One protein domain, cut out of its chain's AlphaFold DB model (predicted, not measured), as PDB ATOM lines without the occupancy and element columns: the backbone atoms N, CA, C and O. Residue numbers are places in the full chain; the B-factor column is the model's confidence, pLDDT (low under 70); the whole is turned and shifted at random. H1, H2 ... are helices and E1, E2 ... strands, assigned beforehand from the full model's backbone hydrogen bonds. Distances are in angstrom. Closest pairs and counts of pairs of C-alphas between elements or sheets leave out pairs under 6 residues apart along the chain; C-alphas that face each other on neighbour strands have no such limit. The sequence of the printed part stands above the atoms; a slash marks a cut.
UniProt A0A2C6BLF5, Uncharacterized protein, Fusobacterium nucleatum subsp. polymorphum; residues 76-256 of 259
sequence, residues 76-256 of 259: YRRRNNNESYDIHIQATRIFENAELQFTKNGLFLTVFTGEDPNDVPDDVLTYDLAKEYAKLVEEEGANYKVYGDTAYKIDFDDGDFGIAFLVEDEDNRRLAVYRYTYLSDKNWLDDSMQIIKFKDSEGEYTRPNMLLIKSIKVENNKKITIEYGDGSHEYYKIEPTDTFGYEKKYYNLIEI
ATOM      1  N   TYR A  76     -11.673  -6.087 -45.177       96.44
ATOM      2  CA  TYR A  76     -11.989  -5.280 -46.343       96.44
ATOM      3  C   TYR A  76     -11.381  -5.952 -47.576       96.44
ATOM      4  O   TYR A  76     -10.237  -6.415 -47.550       96.44
ATOM      5  N   ARG A  77     -12.157  -6.041 -48.658       96.31
ATOM      6  CA  ARG A  77     -11.744  -6.672 -49.917       96.31
ATOM      7  C   ARG A  77     -11.727  -5.640 -51.034       96.31
ATOM      8  O   ARG A  77     -12.624  -4.802 -51.109       96.31
ATOM      9  N   ARG A  78     -10.726  -5.725 -51.909       95.19
ATOM     10  CA  ARG A  78     -10.623  -4.893 -53.111       95.19
ATOM     11  C   ARG A  78     -11.841  -5.146 -54.001       95.19
ATOM     12  O   ARG A  78     -12.063  -6.275 -54.436       95.19
ATOM     13  N   ARG A  79     -12.625  -4.105 -54.281       89.31
ATOM     14  CA  ARG A  79     -13.782  -4.174 -55.181       89.31
ATOM     15  C   ARG A  79     -13.412  -3.658 -56.577       89.31
ATOM     16  O   ARG A  79     -12.477  -2.877 -56.755       89.31
ATOM     17  N   ASN A  80     -14.162  -4.113 -57.582       82.75
ATOM     18  CA  ASN A  80     -14.011  -3.678 -58.980       82.75
ATOM     19  C   ASN A  80     -14.833  -2.416 -59.312       82.75
ATOM     20  O   ASN A  80     -14.723  -1.877 -60.412       82.75
ATOM     21  N   ASN A  81     -15.662  -1.969 -58.370       81.31
ATOM     22  CA  ASN A  81     -16.449  -0.742 -58.400       81.31
ATOM     23  C   ASN A  81     -15.848   0.285 -57.415       81.31
ATOM     24  O   ASN A  81     -14.845   0.013 -56.757       81.31
ATOM     25  N   ASN A  82     -16.471   1.460 -57.313       79.81
ATOM     26  CA  ASN A  82     -16.053   2.533 -56.404       79.81
ATOM     27  C   ASN A  82     -16.843   2.521 -55.077       79.81
ATOM     28  O   ASN A  82     -16.994   3.566 -54.447       79.81
ATOM     29  N   GLU A  83     -17.396   1.377 -54.664       87.94
ATOM     30  CA  GLU A  83     -18.121   1.283 -53.392       87.94
ATOM     31  C   GLU A  83     -17.152   1.375 -52.206       87.94
ATOM     32  O   GLU A  83     -16.147   0.659 -52.138       87.94
ATOM     33  N   SER A  84     -17.491   2.229 -51.250       92.06
ATOM     34  CA  SER A  84     -16.850   2.332 -49.947       92.06
ATOM     35  C   SER A  84     -17.362   1.266 -48.963       92.06
ATOM     36  O   SER A  84     -18.315   0.513 -49.206       92.06
ATOM     37  N   TYR A  85     -16.657   1.162 -47.844       94.81
ATOM     38  CA  TYR A  85     -17.126   0.573 -46.601       94.81
ATOM     39  C   TYR A  85     -17.320   1.711 -45.599       94.81
ATOM     40  O   TYR A  85     -16.358   2.428 -45.322       94.81
ATOM     41  N   ASP A  86     -18.516   1.832 -45.031       92.88
ATOM     42  CA  ASP A  86     -18.741   2.678 -43.859       92.88
ATOM     43  C   ASP A  86     -17.941   2.103 -42.679       92.88
ATOM     44  O   ASP A  86     -17.993   0.895 -42.407       92.88
ATOM     45  N   ILE A  87     -17.173   2.945 -41.989       91.19
ATOM     46  CA  ILE A  87     -16.373   2.556 -40.824       91.19
ATOM     47  C   ILE A  87     -16.565   3.542 -39.669       91.19
ATOM     48  O   ILE A  87     -16.708   4.746 -39.869       91.19
ATOM     49  N   HIS A  88     -16.532   3.012 -38.447       88.31
ATOM     50  CA  HIS A  88     -16.569   3.798 -37.213       88.31
ATOM     51  C   HIS A  88     -15.152   4.222 -36.812       88.31
ATOM     52  O   HIS A  88     -14.240   3.387 -36.809       88.31
ATOM     53  N   ILE A  89     -14.979   5.494 -36.455       84.31
ATOM     54  CA  ILE A  89     -13.725   6.116 -36.009       84.31
ATOM     55  C   ILE A  89     -13.967   6.897 -34.706       84.31
ATOM     56  O   ILE A  89     -15.039   7.455 -34.516       84.31
ATOM     57  N   GLN A  90     -12.987   6.965 -33.797       75.94
ATOM     58  CA  GLN A  90     -13.121   7.691 -32.514       75.94
ATOM     59  C   GLN A  90     -11.990   8.702 -32.261       75.94
ATOM     60  O   GLN A  90     -11.587   8.943 -31.124       75.94
ATOM     61  N   ALA A  91     -11.502   9.319 -33.341       64.00
ATOM     62  CA  ALA A  91     -10.485  10.365 -33.299       64.00
ATOM     63  C   ALA A  91     -11.054  11.699 -32.770       64.00
ATOM     64  O   ALA A  91     -10.887  12.021 -31.595       64.00
ATOM     65  N   THR A  92     -11.766  12.454 -33.613       60.97
ATOM     66  CA  THR A  92     -12.152  13.857 -33.352       60.97
ATOM     67  C   THR A  92     -13.200  14.054 -32.259       60.97
ATOM     68  O   THR A  92     -13.326  15.154 -31.729       60.97
ATOM     69  N   ARG A  93     -13.983  13.015 -31.933       62.59
ATOM     70  CA  ARG A  93     -15.244  13.093 -31.155       62.59
ATOM     71  C   ARG A  93     -16.344  13.958 -31.798       62.59
ATOM     72  O   ARG A  93     -17.342  14.235 -31.137       62.59
ATOM     73  N   ILE A  94     -16.172  14.370 -33.055       70.75
ATOM     74  CA  ILE A  94     -17.139  15.186 -33.803       70.75
ATOM     75  C   ILE A  94     -17.824  14.291 -34.839       70.75
ATOM     76  O   ILE A  94     -18.979  13.911 -34.660       70.75
ATOM     77  N   PHE A  95     -17.095  13.825 -35.853       78.19
ATOM     78  CA  PHE A  95     -17.617  12.846 -36.807       78.19
ATOM     79  C   PHE A  95     -17.046  11.456 -36.511       78.19
ATOM     80  O   PHE A  95     -15.887  11.167 -36.795       78.19
ATOM     81  N   GLU A  96     -17.877  10.577 -35.939       84.94
ATOM     82  CA  GLU A  96     -17.499   9.188 -35.620       84.94
ATOM     83  C   GLU A  96     -17.554   8.229 -36.831       84.94
ATOM     84  O   GLU A  96     -17.349   7.026 -36.686       84.94
ATOM     85  N   ASN A  97     -17.824   8.736 -38.037       86.69
ATOM     86  CA  ASN A  97     -17.907   7.941 -39.264       86.69
ATOM     87  C   ASN A  97     -16.795   8.336 -40.240       86.69
ATOM     88  O   ASN A  97     -16.405   9.499 -40.311       86.69
ATOM     89  N   ALA A  98     -16.336   7.375 -41.033       90.25
ATOM     90  CA  ALA A  98     -15.437   7.573 -42.165       90.25
ATOM     91  C   ALA A  98     -15.764   6.564 -43.279       90.25
ATOM     92  O   ALA A  98     -16.456   5.569 -43.053       90.25
ATOM     93  N   GLU A  99     -15.246   6.802 -44.483       94.44
ATOM     94  CA  GLU A  99     -15.377   5.888 -45.621       94.44
ATOM     95  C   GLU A  99     -14.027   5.254 -45.970       94.44
ATOM     96  O   GLU A  99     -13.037   5.949 -46.198       94.44
ATOM     97  N   LEU A 100     -13.987   3.926 -46.083       96.44
ATOM     98  CA  LEU A 100     -12.823   3.196 -46.588       96.44
ATOM     99  C   LEU A 100     -13.117   2.639 -47.986       96.44
ATOM    100  O   LEU A 100     -13.934   1.731 -48.137       96.44
ATOM    101  N   GLN A 101     -12.430   3.128 -49.016       96.94
ATOM    102  CA  GLN A 101     -12.602   2.666 -50.394       96.94
ATOM    103  C   GLN A 101     -11.390   1.839 -50.847       96.94
ATOM    104  O   GLN A 101     -10.276   2.350 -50.940       96.94
ATOM    105  N   PHE A 102     -11.598   0.558 -51.172       96.75
ATOM    106  CA  PHE A 102     -10.541  -0.322 -51.686       96.75
ATOM    107  C   PHE A 102     -10.831  -0.704 -53.138       96.75
ATOM    108  O   PHE A 102     -11.670  -1.564 -53.406       96.75
ATOM    109  N   THR A 103     -10.129  -0.075 -54.078       94.50
ATOM    110  CA  THR A 103     -10.347  -0.254 -55.522       94.50
ATOM    111  C   THR A 103      -9.096  -0.789 -56.219       94.50
ATOM    112  O   THR A 103      -8.034  -0.966 -55.620       94.50
ATOM    113  N   LYS A 104      -9.179  -0.993 -57.538       90.69
ATOM    114  CA  LYS A 104      -8.000  -1.248 -58.383       90.69
ATOM    115  C   LYS A 104      -6.913  -0.156 -58.290       90.69
ATOM    116  O   LYS A 104      -5.766  -0.457 -58.599       90.69
ATOM    117  N   ASN A 105      -7.268   1.077 -57.908       90.50
ATOM    118  CA  ASN A 105      -6.357   2.226 -57.887       90.50
ATOM    119  C   ASN A 105      -5.548   2.329 -56.580       90.50
ATOM    120  O   ASN A 105      -4.548   3.039 -56.557       90.50
ATOM    121  N   GLY A 106      -5.987   1.672 -55.500       94.25
ATOM    122  CA  GLY A 106      -5.407   1.822 -54.165       94.25
ATOM    123  C   GLY A 106      -6.425   1.593 -53.045       94.25
ATOM    124  O   GLY A 106      -7.560   1.171 -53.289       94.25
ATOM    125  N   LEU A 107      -5.990   1.880 -51.820       97.06
ATOM    126  CA  LEU A 107      -6.783   1.830 -50.595       97.06
ATOM    127  C   LEU A 107      -6.826   3.242 -50.011       97.06
ATOM    128  O   LEU A 107      -5.782   3.803 -49.675       97.06
ATOM    129  N   PHE A 108      -8.025   3.807 -49.930       96.31
ATOM    130  CA  PHE A 108      -8.255   5.198 -49.563       96.31
ATOM    131  C   PHE A 108      -9.103   5.275 -48.299       96.31
ATOM    132  O   PHE A 108     -10.099   4.558 -48.185       96.31
ATOM    133  N   LEU A 109      -8.709   6.143 -47.372       95.06
ATOM    134  CA  LEU A 109      -9.470   6.478 -46.171       95.06
ATOM    135  C   LEU A 109      -9.944   7.924 -46.291       95.06
ATOM    136  O   LEU A 109      -9.110   8.823 -46.368       95.06
ATOM    137  N   THR A 110     -11.254   8.139 -46.284       92.88
ATOM    138  CA  THR A 110     -11.873   9.466 -46.273       92.88
ATOM    139  C   THR A 110     -12.477   9.733 -44.903       92.88
ATOM    140  O   THR A 110     -13.349   8.986 -44.460       92.88
ATOM    141  N   VAL A 111     -12.034  10.800 -44.245       89.44
ATOM    142  CA  VAL A 111     -12.535  11.257 -42.942       89.44
ATOM    143  C   VAL A 111     -13.206  12.623 -43.076       89.44
ATOM    144  O   VAL A 111     -12.914  13.387 -44.000       89.44
ATOM    145  N   PHE A 112     -14.108  12.919 -42.144       85.94
ATOM    146  CA  PHE A 112     -14.908  14.141 -42.124       85.94
ATOM    147  C   PHE A 112     -14.519  15.000 -40.915       85.94
ATOM    148  O   PHE A 112     -14.344  14.476 -39.812       85.94
ATOM    149  N   THR A 113     -14.394  16.309 -41.113       78.00
ATOM    150  CA  THR A 113     -13.931  17.270 -40.096       78.00
ATOM    151  C   THR A 113     -14.821  18.513 -40.075       78.00
ATOM    152  O   THR A 113     -15.389  18.887 -41.097       78.00
ATOM    153  N   GLY A 114     -14.954  19.148 -38.911       74.50
ATOM    154  CA  GLY A 114     -15.757  20.359 -38.701       74.50
ATOM    155  C   GLY A 114     -15.911  20.688 -37.216       74.50
ATOM    156  O   GLY A 114     -15.306  20.002 -36.391       74.50
ATOM    157  N   GLU A 115     -16.696  21.711 -36.866       74.81
ATOM    158  CA  GLU A 115     -16.823  22.183 -35.467       74.81
ATOM    159  C   GLU A 115     -18.002  21.583 -34.663       74.81
ATOM    160  O   GLU A 115     -17.878  21.422 -33.447       74.81
ATOM    161  N   ASP A 116     -19.129  21.223 -35.296       72.75
ATOM    162  CA  ASP A 116     -20.328  20.676 -34.622       72.75
ATOM    163  C   ASP A 116     -20.725  19.300 -35.207       72.75
ATOM    164  O   ASP A 116     -20.946  19.199 -36.416       72.75
ATOM    165  N   PRO A 117     -20.883  18.237 -34.386       71.88
ATOM    166  CA  PRO A 117     -21.294  16.905 -34.853       71.88
ATOM    167  C   PRO A 117     -22.706  16.844 -35.471       71.88
ATOM    168  O   PRO A 117     -23.089  15.808 -36.018       71.88
ATOM    169  N   ASN A 118     -23.505  17.910 -35.354       75.81
ATOM    170  CA  ASN A 118     -24.877  17.997 -35.861       75.81
ATOM    171  C   ASN A 118     -25.007  18.775 -37.185       75.81
ATOM    172  O   ASN A 118     -26.103  18.779 -37.756       75.81
ATOM    173  N   ASP A 119     -23.951  19.448 -37.659       76.75
ATOM    174  CA  ASP A 119     -23.965  20.159 -38.947       76.75
ATOM    175  C   ASP A 119     -23.366  19.295 -40.079       76.75
ATOM    176  O   ASP A 119     -22.987  18.134 -39.898       76.75
ATOM    177  N   VAL A 120     -23.330  19.840 -41.292       77.19
ATOM    178  CA  VAL A 120     -22.586  19.269 -42.419       77.19
ATOM    179  C   VAL A 120     -21.083  19.414 -42.137       77.19
ATOM    180  O   VAL A 120     -20.680  20.503 -41.738       77.19
ATOM    181  N   PRO A 121     -20.242  18.388 -42.381       78.25
ATOM    182  CA  PRO A 121     -18.793  18.525 -42.262       78.25
ATOM    183  C   PRO A 121     -18.255  19.710 -43.071       78.25
ATOM    184  O   PRO A 121     -18.554  19.833 -44.264       78.25
ATOM    185  N   ASP A 122     -17.459  20.553 -42.416       74.25
ATOM    186  CA  ASP A 122     -16.814  21.722 -43.013       74.25
ATOM    187  C   ASP A 122     -15.754  21.311 -44.049       74.25
ATOM    188  O   ASP A 122     -15.644  21.931 -45.108       74.25
ATOM    189  N   ASP A 123     -15.021  20.228 -43.765       80.12
ATOM    190  CA  ASP A 123     -13.924  19.711 -44.587       80.12
ATOM    191  C   ASP A 123     -13.946  18.175 -44.718       80.12
ATOM    192  O   ASP A 123     -14.533  17.445 -43.910       80.12
ATOM    193  N   VAL A 124     -13.290  17.680 -45.774       86.94
ATOM    194  CA  VAL A 124     -13.202  16.251 -46.120       86.94
ATOM    195  C   VAL A 124     -11.766  15.904 -46.517       86.94
ATOM    196  O   VAL A 124     -11.254  16.414 -47.515       86.94
ATOM    197  N   LEU A 125     -11.125  15.005 -45.768       88.25
ATOM    198  CA  LEU A 125      -9.731  14.608 -45.985       88.25
ATOM    199  C   LEU A 125      -9.655  13.164 -46.491       88.25
ATOM    200  O   LEU A 125     -10.100  12.243 -45.812       88.25
ATOM    201  N   THR A 126      -9.051  12.957 -47.667       92.12
ATOM    202  CA  THR A 126      -8.856  11.625 -48.266       92.12
ATOM    203  C   THR A 126      -7.378  11.254 -48.315       92.12
ATOM    204  O   THR A 126      -6.612  11.813 -49.102       92.12
ATOM    205  N   TYR A 127      -6.988  10.256 -47.525       92.44
ATOM    206  CA  TYR A 127      -5.642   9.690 -47.491       92.44
ATOM    207  C   TYR A 127      -5.509   8.526 -48.482       92.44
ATOM    208  O   TYR A 127      -6.295   7.579 -48.449       92.44
ATOM    209  N   ASP A 128      -4.478   8.553 -49.327       94.81
ATOM    210  CA  ASP A 128      -4.025   7.384 -50.093       94.81
ATOM    211  C   ASP A 128      -3.040   6.603 -49.221       94.81
ATOM    212  O   ASP A 128      -1.889   7.012 -49.056       94.81
ATOM    213  N   LEU A 129      -3.489   5.491 -48.634       95.50
ATOM    214  CA  LEU A 129      -2.749   4.837 -47.553       95.50
ATOM    215  C   LEU A 129      -1.403   4.234 -47.996       95.50
ATOM    216  O   LEU A 129      -0.558   3.964 -47.147       95.50
ATOM    217  N   ALA A 130      -1.166   4.048 -49.300       94.38
ATOM    218  CA  ALA A 130       0.146   3.642 -49.805       94.38
ATOM    219  C   ALA A 130       1.097   4.842 -49.979       94.38
ATOM    220  O   ALA A 130       2.288   4.730 -49.684       94.38
ATOM    221  N   LYS A 131       0.578   6.018 -50.370       91.75
ATOM    222  CA  LYS A 131       1.371   7.262 -50.392       91.75
ATOM    223  C   LYS A 131       1.689   7.771 -48.991       91.75
ATOM    224  O   LYS A 131       2.810   8.217 -48.760       91.75
ATOM    225  N   GLU A 132       0.751   7.674 -48.049       90.94
ATOM    226  CA  GLU A 132       1.033   7.990 -46.645       90.94
ATOM    227  C   GLU A 132       2.103   7.053 -46.060       90.94
ATOM    228  O   GLU A 132       2.869   7.476 -45.198       90.94
ATOM    229  N   TYR A 133       2.230   5.816 -46.560       89.94
ATOM    230  CA  TYR A 133       3.297   4.903 -46.132       89.94
ATOM    231  C   TYR A 133       4.663   5.402 -46.582       89.94
ATOM    232  O   TYR A 133       5.542   5.565 -45.742       89.94
ATOM    233  N   ALA A 134       4.813   5.737 -47.869       87.75
ATOM    234  CA  ALA A 134       6.053   6.295 -48.408       87.75
ATOM    235  C   ALA A 134       6.523   7.546 -47.637       87.75
ATOM    236  O   ALA A 134       7.702   7.645 -47.304       87.75
ATOM    237  N   LYS A 135       5.601   8.456 -47.277       86.00
ATOM    238  CA  LYS A 135       5.917   9.622 -46.430       86.00
ATOM    239  C   LYS A 135       6.409   9.211 -45.037       86.00
ATOM    240  O   LYS A 135       7.428   9.712 -44.581       86.00
ATOM    241  N   LEU A 136       5.677   8.324 -44.358       83.12
ATOM    242  CA  LEU A 136       5.876   8.014 -42.936       83.12
ATOM    243  C   LEU A 136       7.007   7.013 -42.648       83.12
ATOM    244  O   LEU A 136       7.381   6.855 -41.485       83.12
ATOM    245  N   VAL A 137       7.560   6.346 -43.669       81.88
ATOM    246  CA  VAL A 137       8.823   5.588 -43.544       81.88
ATOM    247  C   VAL A 137      10.068   6.398 -43.920       81.88
ATOM    248  O   VAL A 137      11.171   5.903 -43.711       81.88
ATOM    249  N   GLU A 138       9.901   7.619 -44.446       79.00
ATOM    250  CA  GLU A 138      10.982   8.542 -44.845       79.00
ATOM    251  C   GLU A 138      11.981   7.954 -45.874       79.00
ATOM    252  O   GLU A 138      13.139   8.359 -45.951       79.00
ATOM    253  N   GLU A 139      11.538   6.995 -46.699       80.88
ATOM    254  CA  GLU A 139      12.384   6.338 -47.708       80.88
ATOM    255  C   GLU A 139      12.355   7.109 -49.040       80.88
ATOM    256  O   GLU A 139      11.374   7.077 -49.787       80.88
ATOM    257  N   GLU A 140      13.442   7.830 -49.334       78.69
ATOM    258  CA  GLU A 140      13.567   8.673 -50.528       78.69
ATOM    259  C   GLU A 140      13.380   7.868 -51.827       78.69
ATOM    260  O   GLU A 140      14.020   6.842 -52.051       78.69
ATOM    261  N   GLY A 141      12.491   8.353 -52.700       81.31
ATOM    262  CA  GLY A 141      12.178   7.729 -53.990       81.31
ATOM    263  C   GLY A 141      11.146   6.594 -53.948       81.31
ATOM    264  O   GLY A 141      10.695   6.180 -55.016       81.31
ATOM    265  N   ALA A 142      10.727   6.127 -52.766       85.06
ATOM    266  CA  ALA A 142       9.817   4.988 -52.640       85.06
ATOM    267  C   ALA A 142       8.422   5.249 -53.252       85.06
ATOM    268  O   ALA A 142       7.786   6.282 -53.030       85.06
ATOM    269  N   ASN A 143       7.917   4.267 -53.998       91.12
ATOM    270  CA  ASN A 143       6.714   4.321 -54.831       91.12
ATOM    271  C   ASN A 143       5.728   3.182 -54.487       91.12
ATOM    272  O   ASN A 143       5.124   2.555 -55.369       91.12
ATOM    273  N   TYR A 144       5.574   2.924 -53.183       93.06
ATOM    274  CA  TYR A 144       4.718   1.883 -52.610       93.06
ATOM    275  C   TYR A 144       3.293   1.860 -53.182       93.06
ATOM    276  O   TYR A 144       2.623   2.885 -53.321       93.06
ATOM    277  N   LYS A 145       2.803   0.650 -53.463       95.69
ATOM    278  CA  LYS A 145       1.438   0.357 -53.932       95.69
ATOM    279  C   LYS A 145       0.806  -0.715 -53.046       95.69
ATOM    280  O   LYS A 145       1.509  -1.546 -52.482       95.69
ATOM    281  N   VAL A 146      -0.525  -0.730 -52.939       96.50
ATOM    282  CA  VAL A 146      -1.242  -1.751 -52.150       96.50
ATOM    283  C   VAL A 146      -1.155  -3.113 -52.840       96.50
ATOM    284  O   VAL A 146      -1.705  -3.299 -53.934       96.50
ATOM    285  N   TYR A 147      -0.513  -4.073 -52.176       95.44
ATOM    286  CA  TYR A 147      -0.407  -5.459 -52.616       95.44
ATOM    287  C   TYR A 147      -1.621  -6.290 -52.179       95.44
ATOM    288  O   TYR A 147      -2.169  -6.103 -51.094       95.44
ATOM    289  N   GLY A 148      -2.019  -7.250 -53.017       94.25
ATOM    290  CA  GLY A 148      -3.112  -8.177 -52.722       94.25
ATOM    291  C   GLY A 148      -4.506  -7.538 -52.716       94.25
ATOM    292  O   GLY A 148      -4.695  -6.355 -53.009       94.25
ATOM    293  N   ASP A 149      -5.524  -8.340 -52.413       95.88
ATOM    294  CA  ASP A 149      -6.926  -7.911 -52.396       95.88
ATOM    295  C   ASP A 149      -7.478  -7.680 -50.978       95.88
ATOM    296  O   ASP A 149      -8.674  -7.428 -50.834       95.88
ATOM    297  N   THR A 150      -6.638  -7.754 -49.938       96.62
ATOM    298  CA  THR A 150      -7.043  -7.721 -48.524       96.62
ATOM    299  C   THR A 150      -6.485  -6.544 -47.734       96.62
ATOM    300  O   THR A 150      -5.296  -6.237 -47.773       96.62
ATOM    301  N   ALA A 151      -7.359  -5.951 -46.924       97.75
ATOM    302  CA  ALA A 151      -6.991  -5.160 -45.761       97.75
ATOM    303  C   ALA A 151      -7.832  -5.620 -44.560       97.75
ATOM    304  O   ALA A 151      -8.919  -6.178 -44.718       97.75
ATOM    305  N   TYR A 152      -7.335  -5.415 -43.347       97.81
ATOM    306  CA  TYR A 152      -7.904  -5.971 -42.120       97.81
ATOM    307  C   TYR A 152      -8.159  -4.850 -41.124       97.81
ATOM    308  O   TYR A 152      -7.271  -4.022 -40.926       97.81
ATOM    309  N   LYS A 153      -9.329  -4.828 -40.469       95.81
ATOM    310  CA  LYS A 153      -9.527  -3.922 -39.330       95.81
ATOM    311  C   LYS A 153      -8.571  -4.313 -38.210       95.81
ATOM    312  O   LYS A 153      -8.375  -5.501 -37.933       95.81
ATOM    313  N   ILE A 154      -8.020  -3.287 -37.584       95.38
ATOM    314  CA  ILE A 154      -7.214  -3.362 -36.382       95.38
ATOM    315  C   ILE A 154      -7.931  -2.597 -35.261       95.38
ATOM    316  O   ILE A 154      -8.533  -1.545 -35.504       95.38
ATOM    317  N   ASP A 155      -7.882  -3.146 -34.049       91.19
ATOM    318  CA  ASP A 155      -8.558  -2.610 -32.866       91.19
ATOM    319  C   ASP A 155      -7.535  -2.170 -31.812       91.19
ATOM    320  O   ASP A 155      -6.823  -2.998 -31.241       91.19
ATOM    321  N   PHE A 156      -7.499  -0.874 -31.504       89.12
ATOM    322  CA  PHE A 156      -6.725  -0.333 -30.385       89.12
ATOM    323  C   PHE A 156      -7.572  -0.297 -29.102       89.12
ATOM    324  O   PHE A 156      -8.800  -0.204 -29.153       89.12
ATOM    325  N   ASP A 157      -6.935  -0.405 -27.930       84.00
ATOM    326  CA  ASP A 157      -7.654  -0.490 -26.641       84.00
ATOM    327  C   ASP A 157      -8.388   0.800 -26.233       84.00
ATOM    328  O   ASP A 157      -9.145   0.782 -25.264       84.00
ATOM    329  N   ASP A 158      -8.154   1.909 -26.933       79.00
ATOM    330  CA  ASP A 158      -8.785   3.211 -26.712       79.00
ATOM    331  C   ASP A 158      -9.865   3.564 -27.755       79.00
ATOM    332  O   ASP A 158     -10.337   4.698 -27.776       79.00
ATOM    333  N   GLY A 159     -10.279   2.598 -28.586       79.06
ATOM    334  CA  GLY A 159     -11.402   2.731 -29.526       79.06
ATOM    335  C   GLY A 159     -11.034   3.205 -30.935       79.06
ATOM    336  O   GLY A 159     -11.897   3.214 -31.813       79.06
ATOM    337  N   ASP A 160      -9.770   3.554 -31.186       86.12
ATOM    338  CA  ASP A 160      -9.349   4.070 -32.492       86.12
ATOM    339  C   ASP A 160      -9.474   3.055 -33.629       86.12
ATOM    340  O   ASP A 160      -9.324   1.838 -33.469       86.12
ATOM    341  N   PHE A 161      -9.682   3.594 -34.830       89.81
ATOM    342  CA  PHE A 161      -9.683   2.812 -36.052       89.81
ATOM    343  C   PHE A 161      -8.256   2.487 -36.484       89.81
ATOM    344  O   PHE A 161      -7.450   3.379 -36.762       89.81
ATOM    345  N   GLY A 162      -7.966   1.195 -36.603       94.19
ATOM    346  CA  GLY A 162      -6.771   0.710 -37.262       94.19
ATOM    347  C   GLY A 162      -7.050  -0.060 -38.540       94.19
ATOM    348  O   GLY A 162      -8.119  -0.652 -38.726       94.19
ATOM    349  N   ILE A 163      -6.027  -0.132 -39.389       96.94
ATOM    350  CA  ILE A 163      -6.044  -0.958 -40.594       96.94
ATOM    351  C   ILE A 163      -4.664  -1.560 -40.882       96.94
ATOM    352  O   ILE A 163      -3.649  -0.870 -40.803       96.94
ATOM    353  N   ALA A 164      -4.631  -2.850 -41.220       97.75
ATOM    354  CA  ALA A 164      -3.432  -3.578 -41.631       97.75
ATOM    355  C   ALA A 164      -3.567  -4.087 -43.073       97.75
ATOM    356  O   ALA A 164      -4.588  -4.679 -43.428       97.75
ATOM    357  N   PHE A 165      -2.541  -3.878 -43.896       97.88
ATOM    358  CA  PHE A 165      -2.473  -4.344 -45.286       97.88
ATOM    359  C   PHE A 165      -1.015  -4.488 -45.748       97.88
ATOM    360  O   PHE A 165      -0.083  -4.127 -45.030       97.88
ATOM    361  N   LEU A 166      -0.805  -5.046 -46.942       96.81
ATOM    362  CA  LEU A 166       0.526  -5.155 -47.541       96.81
ATOM    363  C   LEU A 166       0.766  -4.035 -48.552       96.81
ATOM    364  O   LEU A 166      -0.102  -3.718 -49.366       96.81
ATOM    365  N   VAL A 167       1.972  -3.476 -48.523       95.38
ATOM    366  CA  VAL A 167       2.499  -2.580 -49.556       95.38
ATOM    367  C   VAL A 167       3.683  -3.226 -50.259       95.38
ATOM    368  O   VAL A 167       4.388  -4.047 -49.676       95.38
ATOM    369  N   GLU A 168       3.892  -2.858 -51.513       94.00
ATOM    370  CA  GLU A 168       4.960  -3.375 -52.366       94.00
ATOM    371  C   GLU A 168       5.572  -2.239 -53.182       94.00
ATOM    372  O   GLU A 168       4.840  -1.410 -53.738       94.00
ATOM    373  N   ASP A 169       6.902  -2.199 -53.228       91.94
ATOM    374  CA  ASP A 169       7.673  -1.357 -54.140       91.94
ATOM    375  C   ASP A 169       8.871  -2.140 -54.688       91.94
ATOM    376  O   ASP A 169       9.623  -2.755 -53.930       91.94
ATOM    377  N   GLU A 170       9.009  -2.160 -56.012       88.50
ATOM    378  CA  GLU A 170       9.827  -3.146 -56.738       88.50
ATOM    379  C   GLU A 170       9.592  -4.579 -56.200       88.50
ATOM    380  O   GLU A 170       8.443  -5.016 -56.128       88.50
ATOM    381  N   ASP A 171      10.643  -5.302 -55.801       82.88
ATOM    382  CA  ASP A 171      10.548  -6.635 -55.181       82.88
ATOM    383  C   ASP A 171      10.339  -6.590 -53.644       82.88
ATOM    384  O   ASP A 171      10.251  -7.630 -52.986       82.88
ATOM    385  N   ASN A 172      10.261  -5.398 -53.034       85.75
ATOM    386  CA  ASN A 172      10.193  -5.220 -51.581       85.75
ATOM    387  C   ASN A 172       8.743  -5.133 -51.086       85.75
ATOM    388  O   ASN A 172       8.096  -4.087 -51.184       85.75
ATOM    389  N   ARG A 173       8.246  -6.208 -50.463       92.38
ATOM    390  CA  ARG A 173       6.920  -6.230 -49.825       92.38
ATOM    391  C   ARG A 173       7.005  -6.026 -48.315       92.38
ATOM    392  O   ARG A 173       7.781  -6.699 -47.643       92.38
ATOM    393  N   ARG A 174       6.171  -5.136 -47.772       92.25
ATOM    394  CA  ARG A 174       6.139  -4.777 -46.345       92.25
ATOM    395  C   ARG A 174       4.724  -4.786 -45.774       92.25
ATOM    396  O   ARG A 174       3.744  -4.554 -46.480       92.25
ATOM    397  N   LEU A 175       4.634  -5.012 -44.467       95.06
ATOM    398  CA  LEU A 175       3.416  -4.820 -43.688       95.06
ATOM    399  C   LEU A 175       3.256  -3.334 -43.331       95.06
ATOM    400  O   LEU A 175       4.110  -2.746 -42.666       95.06
ATOM    401  N   ALA A 176       2.137  -2.748 -43.758       95.12
ATOM    402  CA  ALA A 176       1.657  -1.453 -43.305       95.12
ATOM    403  C   ALA A 176       0.571  -1.665 -42.244       95.12
ATOM    404  O   ALA A 176      -0.430  -2.340 -42.499       95.12
ATOM    405  N   VAL A 177       0.757  -1.084 -41.057       95.44
ATOM    406  CA  VAL A 177      -0.271  -1.026 -40.010       95.44
ATOM    407  C   VAL A 177      -0.443   0.413 -39.577       95.44
ATOM    408  O   VAL A 177       0.520   1.087 -39.212       95.44
ATOM    409  N   TYR A 178      -1.692   0.852 -39.611       93.25
ATOM    410  CA  TYR A 178      -2.093   2.205 -39.299       93.25
ATOM    411  C   TYR A 178      -3.035   2.275 -38.120       93.25
ATOM    412  O   TYR A 178      -3.819   1.358 -37.869       93.25
ATOM    413  N   ARG A 179      -3.004   3.445 -37.495       91.06
ATOM    414  CA  ARG A 179      -4.033   3.987 -36.623       91.06
ATOM    415  C   ARG A 179      -4.413   5.366 -37.143       91.06
ATOM    416  O   ARG A 179      -3.531   6.206 -37.303       91.06
ATOM    417  N   TYR A 180      -5.696   5.598 -37.388       88.38
ATOM    418  CA  TYR A 180      -6.214   6.960 -37.461       88.38
ATOM    419  C   TYR A 180      -6.614   7.365 -36.045       88.38
ATOM    420  O   TYR A 180      -7.504   6.751 -35.452       88.38
ATOM    421  N   THR A 181      -5.913   8.347 -35.486       83.12
ATOM    422  CA  THR A 181      -6.182   8.870 -34.145       83.12
ATOM    423  C   THR A 181      -6.015  10.372 -34.128       83.12
ATOM    424  O   THR A 181      -5.159  10.948 -34.795       83.12
ATOM    425  N   TYR A 182      -6.778  10.975 -33.242       75.31
ATOM    426  CA  TYR A 182      -6.526  12.309 -32.756       75.31
ATOM    427  C   TYR A 182      -5.390  12.294 -31.714       75.31
ATOM    428  O   TYR A 182      -5.315  11.365 -30.901       75.31
ATOM    429  N   LEU A 183      -4.509  13.297 -31.719       63.06
ATOM    430  CA  LEU A 183      -3.527  13.573 -30.667       63.06
ATOM    431  C   LEU A 183      -3.826  14.927 -30.008       63.06
ATOM    432  O   LEU A 183      -3.694  15.973 -30.641       63.06
ATOM    433  N   SER A 184      -4.134  14.905 -28.708       57.31
ATOM    434  CA  SER A 184      -4.027  16.077 -27.834       57.31
ATOM    435  C   SER A 184      -2.666  16.116 -27.134       57.31
ATOM    436  O   SER A 184      -2.336  15.238 -26.329       57.31
ATOM    437  N   ASP A 185      -1.913  17.190 -27.375       55.34
ATOM    438  CA  ASP A 185      -1.085  17.805 -26.332       55.34
ATOM    439  C   ASP A 185      -1.853  19.003 -25.741       55.34
ATOM    440  O   ASP A 185      -2.817  19.503 -26.316       55.34
ATOM    441  N   LYS A 186      -1.410  19.513 -24.592       52.25
ATOM    442  CA  LYS A 186      -2.027  20.623 -23.845       52.25
ATOM    443  C   LYS A 186      -2.151  21.941 -24.619       52.25
ATOM    444  O   LYS A 186      -2.779  22.866 -24.109       52.25
ATOM    445  N   ASN A 187      -1.523  22.049 -25.790       46.38
ATOM    446  CA  ASN A 187      -1.448  23.270 -26.591       46.38
ATOM    447  C   ASN A 187      -1.869  23.090 -28.063       46.38
ATOM    448  O   ASN A 187      -2.070  24.097 -28.736       46.38
ATOM    449  N   TRP A 188      -1.961  21.855 -28.576       45.19
ATOM    450  CA  TRP A 188      -2.206  21.561 -29.996       45.19
ATOM    451  C   TRP A 188      -3.120  20.346 -30.160       45.19
ATOM    452  O   TRP A 188      -3.031  19.380 -29.400       45.19
ATOM    453  N   LEU A 189      -3.977  20.426 -31.177       49.84
ATOM    454  CA  LEU A 189      -4.934  19.405 -31.588       49.84
ATOM    455  C   LEU A 189      -4.493  18.936 -32.988       49.84
ATOM    456  O   LEU A 189      -4.407  19.783 -33.877       49.84
ATOM    457  N   ASP A 190      -4.180  17.651 -33.192       61.50
ATOM    458  CA  ASP A 190      -3.738  17.139 -34.504       61.50
ATOM    459  C   ASP A 190      -4.321  15.748 -34.829       61.50
ATOM    460  O   ASP A 190      -4.156  14.788 -34.071       61.50
ATOM    461  N   ASP A 191      -5.009  15.635 -35.967       62.97
ATOM    462  CA  ASP A 191      -5.569  14.384 -36.487       62.97
ATOM    463  C   ASP A 191      -4.534  13.672 -37.364       62.97
ATOM    464  O   ASP A 191      -4.245  14.074 -38.493       62.97
ATOM    465  N   SER A 192      -3.971  12.579 -36.845       73.50
ATOM    466  CA  SER A 192      -2.776  11.957 -37.412       73.50
ATOM    467  C   SER A 192      -2.994  10.503 -37.842       73.50
ATOM    468  O   SER A 192      -3.410   9.627 -37.078       73.50
ATOM    469  N   MET A 193      -2.620  10.226 -39.094       85.00
ATOM    470  CA  MET A 193      -2.358   8.873 -39.582       85.00
ATOM    471  C   MET A 193      -1.039   8.374 -38.979       85.00
ATOM    472  O   MET A 193       0.042   8.693 -39.469       85.00
ATOM    473  N   GLN A 194      -1.111   7.579 -37.915       87.31
ATOM    474  CA  GLN A 194       0.065   7.007 -37.261       87.31
ATOM    475  C   GLN A 194       0.440   5.666 -37.892       87.31
ATOM    476  O   GLN A 194      -0.354   4.722 -37.869       87.31
ATOM    477  N   ILE A 195       1.669   5.557 -38.405       89.19
ATOM    478  CA  ILE A 195       2.280   4.261 -38.719       89.19
ATOM    479  C   ILE A 195       2.686   3.568 -37.409       89.19
ATOM    480  O   ILE A 195       3.406   4.137 -36.586       89.19
ATOM    481  N   ILE A 196       2.222   2.336 -37.200       92.00
ATOM    482  CA  ILE A 196       2.565   1.557 -36.007       92.00
ATOM    483  C   ILE A 196       3.929   0.896 -36.216       92.00
ATOM    484  O   ILE A 196       4.130   0.146 -37.171       92.00
ATOM    485  N   LYS A 197       4.875   1.188 -35.318       90.81
ATOM    486  CA  LYS A 197       6.252   0.684 -35.387       90.81
ATOM    487  C   LYS A 197       6.363  -0.717 -34.780       90.81
ATOM    488  O   LYS A 197       5.571  -1.100 -33.919       90.81
ATOM    489  N   PHE A 198       7.358  -1.468 -35.241       91.50
ATOM    490  CA  PHE A 198       7.659  -2.817 -34.768       91.50
ATOM    491  C   PHE A 198       8.666  -2.776 -33.618       91.50
ATOM    492  O   PHE A 198       9.624  -1.998 -33.644       91.50
ATOM    493  N   LYS A 199       8.463  -3.653 -32.638       90.88
ATOM    494  CA  LYS A 199       9.419  -3.988 -31.588       90.88
ATOM    495  C   LYS A 199       9.554  -5.503 -31.477       90.88
ATOM    496  O   LYS A 199       8.589  -6.226 -31.730       90.88
ATOM    497  N   ASP A 200      10.739  -5.961 -31.103       88.19
ATOM    498  CA  ASP A 200      10.974  -7.362 -30.752       88.19
ATOM    499  C   ASP A 200      10.354  -7.718 -29.383       88.19
ATOM    500  O   ASP A 200       9.641  -6.915 -28.767       88.19
ATOM    501  N   SER A 201      10.607  -8.936 -28.895       84.81
ATOM    502  CA  SER A 201      10.107  -9.393 -27.592       84.81
ATOM    503  C   SER A 201      10.831  -8.800 -26.374       84.81
ATOM    504  O   SER A 201      10.351  -8.983 -25.255       84.81
ATOM    505  N   GLU A 202      11.971  -8.126 -26.556       84.69
ATOM    506  CA  GLU A 202      12.676  -7.389 -25.491       84.69
ATOM    507  C   GLU A 202      12.206  -5.924 -25.422       84.69
ATOM    508  O   GLU A 202      12.324  -5.268 -24.386       84.69
ATOM    509  N   GLY A 203      11.571  -5.443 -26.494       82.62
ATOM    510  CA  GLY A 203      10.989  -4.116 -26.615       82.62
ATOM    511  C   GLY A 203      11.844  -3.150 -27.434       82.62
ATOM    512  O   GLY A 203      11.497  -1.968 -27.494       82.62
ATOM    513  N   GLU A 204      12.915  -3.605 -28.082       87.00
ATOM    514  CA  GLU A 204      13.747  -2.760 -28.940       87.00
ATOM    515  C   GLU A 204      13.135  -2.582 -30.330       87.00
ATOM    516  O   GLU A 204      12.387  -3.428 -30.819       87.00
ATOM    517  N   TYR A 205      13.385  -1.430 -30.961       86.69
ATOM    518  CA  TYR A 205      12.791  -1.117 -32.266       86.69
ATOM    519  C   TYR A 205      13.416  -1.965 -33.377       86.69
ATOM    520  O   TYR A 205      14.611  -1.868 -33.651       86.69
ATOM    521  N   THR A 206      12.577  -2.735 -34.068       85.81
ATOM    522  CA  THR A 206      13.000  -3.699 -35.091       85.81
ATOM    523  C   THR A 206      12.291  -3.462 -36.432       85.81
ATOM    524  O   THR A 206      11.513  -2.518 -36.599       85.81
ATOM    525  N   ARG A 207      12.562  -4.322 -37.413       81.94
ATOM    526  CA  ARG A 207      11.770  -4.499 -38.639       81.94
ATOM    527  C   ARG A 207      11.408  -5.991 -38.755       81.94
ATOM    528  O   ARG A 207      12.198  -6.809 -38.290       81.94
ATOM    529  N   PRO A 208      10.275  -6.357 -39.384       80.62
ATOM    530  CA  PRO A 208      10.020  -7.743 -39.786       80.62
ATOM    531  C   PRO A 208      11.177  -8.299 -40.628       80.62
ATOM    532  O   PRO A 208      11.892  -7.525 -41.278       80.62
ATOM    533  N   ASN A 209      11.359  -9.620 -40.632       78.19
ATOM    534  CA  ASN A 209      12.416 -10.283 -41.394       78.19
ATOM    535  C   ASN A 209      12.427  -9.851 -42.877       78.19
ATOM    536  O   ASN A 209      11.393  -9.703 -43.524       78.19
ATOM    537  N   MET A 210      13.632  -9.681 -43.432       78.94
ATOM    538  CA  MET A 210      13.880  -9.245 -44.814       78.94
ATOM    539  C   MET A 210      13.502 -10.293 -45.883       78.94
ATOM    540  O   MET A 210      13.694 -10.055 -47.074       78.94
ATOM    541  N   LEU A 211      12.979 -11.456 -45.483       85.06
ATOM    542  CA  LEU A 211      12.335 -12.399 -46.396       85.06
ATOM    543  C   LEU A 211      11.108 -11.761 -47.069       85.06
ATOM    544  O   LEU A 211      10.386 -10.962 -46.478       85.06
ATOM    545  N   LEU A 212      10.811 -12.171 -48.305       88.56
ATOM    546  CA  LEU A 212       9.617 -11.698 -49.003       88.56
ATOM    547  C   LEU A 212       8.350 -12.164 -48.267       88.56
ATOM    548  O   LEU A 212       8.032 -13.360 -48.258       88.56
ATOM    549  N   ILE A 213       7.607 -11.218 -47.687       94.81
ATOM    550  CA  ILE A 213       6.292 -11.476 -47.092       94.81
ATOM    551  C   ILE A 213       5.372 -12.041 -48.174       94.81
ATOM    552  O   ILE A 213       5.172 -11.422 -49.215       94.81
ATOM    553  N   LYS A 214       4.771 -13.203 -47.938       94.06
ATOM    554  CA  LYS A 214       3.829 -13.863 -48.851       94.06
ATOM    555  C   LYS A 214       2.385 -13.455 -48.555       94.06
ATOM    556  O   LYS A 214       1.655 -13.087 -49.476       94.06
ATOM    557  N   SER A 215       2.004 -13.493 -47.279       95.50
ATOM    558  CA  SER A 215       0.635 -13.270 -46.803       95.50
ATOM    559  C   SER A 215       0.641 -12.594 -45.432       95.50
ATOM    560  O   SER A 215       1.593 -12.736 -44.669       95.50
ATOM    561  N   ILE A 216      -0.475 -11.957 -45.068       97.00
ATOM    562  CA  ILE A 216      -0.783 -11.635 -43.669       97.00
ATOM    563  C   ILE A 216      -2.151 -12.186 -43.279       97.00
ATOM    564  O   ILE A 216      -3.057 -12.312 -44.106       97.00
ATOM    565  N   LYS A 217      -2.306 -12.488 -41.995       95.62
ATOM    566  CA  LYS A 217      -3.573 -12.853 -41.360       95.62
ATOM    567  C   LYS A 217      -3.725 -12.023 -40.094       95.62
ATOM    568  O   LYS A 217      -2.777 -11.918 -39.326       95.62
ATOM    569  N   VAL A 218      -4.920 -11.497 -39.845       95.69
ATOM    570  CA  VAL A 218      -5.262 -10.884 -38.556       95.69
ATOM    571  C   VAL A 218      -6.290 -11.762 -37.837       95.69
ATOM    572  O   VAL A 218      -7.177 -12.344 -38.468       95.69
ATOM    573  N   GLU A 219      -6.117 -11.919 -36.527       93.00
ATOM    574  CA  GLU A 219      -6.978 -12.683 -35.625       93.00
ATOM    575  C   GLU A 219      -7.538 -11.746 -34.542       93.00
ATOM    576  O   GLU A 219      -6.789 -10.973 -33.934       93.00
ATOM    577  N   ASN A 220      -8.853 -11.816 -34.298       90.31
ATOM    578  CA  ASN A 220      -9.588 -10.977 -33.338       90.31
ATOM    579  C   ASN A 220      -9.284  -9.460 -33.463       90.31
ATOM    580  O   ASN A 220      -9.234  -8.769 -32.450       90.31
ATOM    581  N   ASN A 221      -9.006  -8.959 -34.675       91.38
ATOM    582  CA  ASN A 221      -8.565  -7.588 -34.986       91.38
ATOM    583  C   ASN A 221      -7.296  -7.097 -34.235       91.38
ATOM    584  O   ASN A 221      -6.976  -5.912 -34.312       91.38
ATOM    585  N   LYS A 222      -6.559  -7.952 -33.506       90.81
ATOM    586  CA  LYS A 222      -5.454  -7.515 -32.613       90.81
ATOM    587  C   LYS A 222      -4.139  -8.269 -32.760       90.81
ATOM    588  O   LYS A 222      -3.083  -7.708 -32.472       90.81
ATOM    589  N   LYS A 223      -4.183  -9.528 -33.199       93.88
ATOM    590  CA  LYS A 223      -2.986 -10.336 -33.451       93.88
ATOM    591  C   LYS A 223      -2.757 -10.437 -34.950       93.88
ATOM    592  O   LYS A 223      -3.638 -10.898 -35.669       93.88
ATOM    593  N   ILE A 224      -1.574 -10.055 -35.409       96.00
ATOM    594  CA  ILE A 224      -1.147 -10.187 -36.802       96.00
ATOM    595  C   ILE A 224      -0.207 -11.390 -36.909       96.00
ATOM    596  O   ILE A 224       0.623 -11.636 -36.040       96.00
ATOM    597  N   THR A 225      -0.356 -12.169 -37.972       96.00
ATOM    598  CA  THR A 225       0.590 -13.206 -38.389       96.00
ATOM    599  C   THR A 225       1.106 -12.838 -39.768       96.00
ATOM    600  O   THR A 225       0.298 -12.581 -40.665       96.00
ATOM    601  N   ILE A 226       2.425 -12.832 -39.933       96.12
ATOM    602  CA  ILE A 226       3.091 -12.707 -41.231       96.12
ATOM    603  C   ILE A 226       3.484 -14.118 -41.678       96.12
ATOM    604  O   ILE A 226       4.026 -14.885 -40.887       96.12
ATOM    605  N   GLU A 227       3.183 -14.468 -42.925       95.75
ATOM    606  CA  GLU A 227       3.656 -15.688 -43.586       95.75
ATOM    607  C   GLU A 227       4.672 -15.280 -44.656       95.75
ATOM    608  O   GLU A 227       4.373 -14.418 -45.487       95.75
ATOM    609  N   TYR A 228       5.848 -15.901 -44.664       95.31
ATOM    610  CA  TYR A 228       6.929 -15.617 -45.611       95.31
ATOM    611  C   TYR A 228       6.968 -16.605 -46.785       95.31
ATOM    612  O   TYR A 228       6.334 -17.662 -46.768       95.31
ATOM    613  N   GLY A 229       7.706 -16.252 -47.845       91.38
ATOM    614  CA  GLY A 229       7.828 -17.065 -49.061       91.38
ATOM    615  C   GLY A 229       8.407 -18.472 -48.855       91.38
ATOM    616  O   GLY A 229       8.093 -19.371 -49.632       91.38
ATOM    617  N   ASP A 230       9.193 -18.684 -47.797       92.19
ATOM    618  CA  ASP A 230       9.749 -19.983 -47.390       92.19
ATOM    619  C   ASP A 230       8.802 -20.807 -46.491       92.19
ATOM    620  O   ASP A 230       9.084 -21.965 -46.186       92.19
ATOM    621  N   GLY A 231       7.669 -20.231 -46.071       92.81
ATOM    622  CA  GLY A 231       6.745 -20.828 -45.107       92.81
ATOM    623  C   GLY A 231       7.103 -20.580 -43.637       92.81
ATOM    624  O   GLY A 231       6.397 -21.081 -42.756       92.81
ATOM    625  N   SER A 232       8.143 -19.794 -43.336       93.75
ATOM    626  CA  SER A 232       8.361 -19.261 -41.988       93.75
ATOM    627  C   SER A 232       7.264 -18.251 -41.615       93.75
ATOM    628  O   SER A 232       6.505 -17.777 -42.468       93.75
ATOM    629  N   HIS A 233       7.102 -18.000 -40.316       94.38
ATOM    630  CA  HIS A 233       6.018 -17.181 -39.779       94.38
ATOM    631  C   HIS A 233       6.510 -16.318 -38.617       94.38
ATOM    632  O   HIS A 233       7.167 -16.833 -37.714       94.38
ATOM    633  N   GLU A 234       6.081 -15.060 -38.594       94.12
ATOM    634  CA  GLU A 234       6.194 -14.159 -37.440       94.12
ATOM    635  C   GLU A 234       4.807 -13.852 -36.873       94.12
ATOM    636  O   GLU A 234       3.794 -13.883 -37.583       94.12
ATOM    637  N   TYR A 235       4.761 -13.521 -35.585       94.69
ATOM    638  CA  TYR A 235       3.530 -13.218 -34.868       94.69
ATOM    639  C   TYR A 235       3.704 -11.911 -34.096       94.69
ATOM    640  O   TYR A 235       4.631 -11.774 -33.305       94.69
ATOM    641  N   TYR A 236       2.778 -10.977 -34.290       94.75
ATOM    642  CA  TYR A 236       2.769  -9.681 -33.620       94.75
ATOM    643  C   TYR A 236       1.448  -9.469 -32.882       94.75
ATOM    644  O   TYR A 236       0.373  -9.809 -33.386       94.75
ATOM    645  N   LYS A 237       1.519  -8.862 -31.701       93.75
ATOM    646  CA  LYS A 237       0.371  -8.295 -30.979       93.75
ATOM    647  C   LYS A 237       0.505  -6.778 -30.946       93.75
ATOM    648  O   LYS A 237       1.613  -6.250 -30.968       93.75
ATOM    649  N   ILE A 238      -0.617  -6.078 -30.880       91.88
ATOM    650  CA  ILE A 238      -0.628  -4.633 -30.661       91.88
ATOM    651  C   ILE A 238      -0.689  -4.372 -29.164       91.88
ATOM    652  O   ILE A 238      -1.607  -4.852 -28.502       91.88
ATOM    653  N   GLU A 239       0.265  -3.602 -28.643       90.44
ATOM    654  CA  GLU A 239       0.278  -3.195 -27.237       90.44
ATOM    655  C   GLU A 239       0.477  -1.687 -27.082       90.44
ATOM    656  O   GLU A 239       1.208  -1.073 -27.872       90.44
ATOM    657  N   PRO A 240      -0.168  -1.072 -26.075       87.75
ATOM    658  CA  PRO A 240       0.106   0.307 -25.719       87.75
ATOM    659  C   PRO A 240       1.513   0.436 -25.124       87.75
ATOM    660  O   PRO A 240       1.996  -0.462 -24.436       87.75
ATOM    661  N   THR A 241       2.150   1.581 -25.345       79.38
ATOM    662  CA  THR A 241       3.425   1.955 -24.719       79.38
ATOM    663  C   THR A 241       3.258   3.228 -23.886       79.38
ATOM    664  O   THR A 241       2.269   3.951 -24.043       79.38
ATOM    665  N   ASP A 242       4.197   3.483 -22.973       68.38
ATOM    666  CA  ASP A 242       4.064   4.533 -21.963       68.38
ATOM    667  C   ASP A 242       3.982   5.942 -22.569       68.38
ATOM    668  O   ASP A 242       4.765   6.349 -23.431       68.38
ATOM    669  N   THR A 243       3.008   6.711 -22.088       60.59
ATOM    670  CA  THR A 243       2.684   8.050 -22.585       60.59
ATOM    671  C   THR A 243       3.539   9.121 -21.918       60.59
ATOM    672  O   THR A 243       3.208   9.617 -20.838       60.59
ATOM    673  N   PHE A 244       4.607   9.548 -22.591       52.84
ATOM    674  CA  PHE A 244       5.370  10.738 -22.205       52.84
ATOM    675  C   PHE A 244       4.584  12.031 -22.500       52.84
ATOM    676  O   PHE A 244       4.830  12.715 -23.487       52.84
ATOM    677  N   GLY A 245       3.633  12.369 -21.625       55.34
ATOM    678  CA  GLY A 245       2.986  13.690 -21.544       55.34
ATOM    679  C   GLY A 245       1.626  13.851 -22.236       55.34
ATOM    680  O   GLY A 245       0.867  14.729 -21.827       55.34
ATOM    681  N   TYR A 246       1.304  13.001 -23.212       58.59
ATOM    682  CA  TYR A 246       0.055  13.039 -23.990       58.59
ATOM    683  C   TYR A 246      -1.116  12.351 -23.273       58.59
ATOM    684  O   TYR A 246      -0.916  11.418 -22.494       58.59
ATOM    685  N   GLU A 247      -2.352  12.766 -23.574       60.62
ATOM    686  CA  GLU A 247      -3.573  12.128 -23.037       60.62
ATOM    687  C   GLU A 247      -3.906  10.795 -23.731       60.62
ATOM    688  O   GLU A 247      -4.534   9.907 -23.149       60.62
ATOM    689  N   LYS A 248      -3.492  10.662 -24.995       69.69
ATOM    690  CA  LYS A 248      -3.707   9.498 -25.860       69.69
ATOM    691  C   LYS A 248      -2.541   8.514 -25.753       69.69
ATOM    692  O   LYS A 248      -1.377   8.907 -25.759       69.69
ATOM    693  N   LYS A 249      -2.856   7.215 -25.715       76.19
ATOM    694  CA  LYS A 249      -1.855   6.134 -25.747       76.19
ATOM    695  C   LYS A 249      -1.129   6.095 -27.089       76.19
ATOM    696  O   LYS A 249      -1.757   6.302 -28.125       76.19
ATOM    697  N   TYR A 250       0.158   5.758 -27.072       82.69
ATOM    698  CA  TYR A 250       0.890   5.289 -28.253       82.69
ATOM    699  C   TYR A 250       0.860   3.760 -28.300       82.69
ATOM    700  O   TYR A 250       0.701   3.120 -27.262       82.69
ATOM    701  N   TYR A 251       1.037   3.173 -29.484       89.38
ATOM    702  CA  TYR A 251       0.986   1.724 -29.696       89.38
ATOM    703  C   TYR A 251       2.155   1.244 -30.562       89.38
ATOM    704  O   TYR A 251       2.612   1.965 -31.448       89.38
ATOM    705  N   ASN A 252       2.606   0.011 -30.326       92.12
ATOM    706  CA  ASN A 252       3.584  -0.693 -31.160       92.12
ATOM    707  C   ASN A 252       3.086  -2.110 -31.487       92.12
ATOM    708  O   ASN A 252       2.254  -2.670 -30.769       92.12
ATOM    709  N   LEU A 253       3.633  -2.695 -32.551       93.50
ATOM    710  CA  LEU A 253       3.555  -4.125 -32.837       93.50
ATOM    711  C   LEU A 253       4.692  -4.821 -32.094       93.50
ATOM    712  O   LEU A 253       5.848  -4.668 -32.477       93.50
ATOM    713  N   ILE A 254       4.365  -5.560 -31.038       93.12
ATOM    714  CA  ILE A 254       5.328  -6.329 -30.244       93.12
ATOM    715  C   ILE A 254       5.378  -7.754 -30.788       93.12
ATOM    716  O   ILE A 254       4.335  -8.410 -30.907       93.12
ATOM    717  N   GLU A 255       6.573  -8.232 -31.124       92.31
ATOM    718  CA  GLU A 255       6.787  -9.618 -31.533       92.31
ATOM    719  C   GLU A 255       6.470 -10.580 -30.380       92.31
ATOM    720  O   GLU A 255       6.827 -10.349 -29.222       92.31
ATOM    721  N   ILE A 256       5.785 -11.680 -30.691       90.31
ATOM    722  CA  ILE A 256       5.473 -12.732 -29.726       90.31
ATOM    723  C   ILE A 256       6.006 -14.082 -30.178       90.31
ATOM    724  O   ILE A 256       5.581 -14.654 -31.183       90.31
TER     725      ILE A 256
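AT A GLANCE: This is residues 76 to 256 of the 259 residues of an uncharacterized protein of Fusobacterium nucleatum subsp. polymorphum (UniProt A0A2C6BLF5). What is the main picture? Three twisted sheets are stacked, partly face to face: E5 to E8 in the middle, E9, E13, E12, E11, E10 over one face and E1 to E4 over the other. A short helix, H1, packs on the middle sheet and grazes the sheet E1 to E4. What makes it up? The printed part has 181 residues, mostly strand by class, with named elements in the order E1 to E4, H1, E5 to E13; the five-stranded sheet is mixed and the other two are antiparallel. It is compact, with a radius of gyration of the C-alphas of 16.5 A and spans of 53 by 43 by 34 A.

IN THESE COORDINATES: Where is the largest sheet? It holds E9, residues 197 to 199, E10, 213 to 219, E11, 223 to 228, E12, 233 to 241, 24.5 A long, and E13, 250 to 255, which ends at C-alpha 255 (6.787, -9.618, -31.533). Where are the others? E5 is residues 145 to 155, E6 161 to 169, E7 172 to 185, 36.0 A long, and E8 188 to 195. E1, residues 84 to 88, begins at C-alpha 84 (-16.850, 2.332, -49.947); E2 is 97 to 103, E3 106 to 113, E4 123 to 128 and H1 129 to 136.

HOW THE PARTS SIT: How is the largest sheet joined? E9 and E13 are parallel, N 199 and O 253 being 2.8 A apart, within hydrogen-bond range. E10 to E13 form a meander, each strand the antiparallel neighbour of the one before, with N 225 and O 217 2.8 A, N 224 and O 236 2.8 A, and N 254 and O 237 2.8 A apart. What faces it? The sheet E5 E6 E7 E8, another meander, faces it at 10.3 A centre to centre; the closest C-alphas of E7 and E10, Arg 173 and Ile 213, are 5.9 A apart. E8 runs on into E9 at 62 degrees. What lies beyond? The meander E1 E2 E3 E4 faces the sheet E5 E6 E7 E8 at 10.6 A, and the closest C-alphas of E3 and E5, Gly 106 and Val 146, are 5.8 A apart. H1, with every O i to N i+4 pair within hydrogen-bond range, is on the sheet E5 E6 E7 E8.

THE WHOLE: How far does it reach? The two C-alphas farthest apart, those of Asp 119 and Asp 230, are 53.1 A apart. Is it continuous? The printed part has no cut, and its one long link is E9 to E10, 13 residues. Where is confidence low? Residues 91 to 93, 183 to 191 and 242 to 248 have pLDDT under 70.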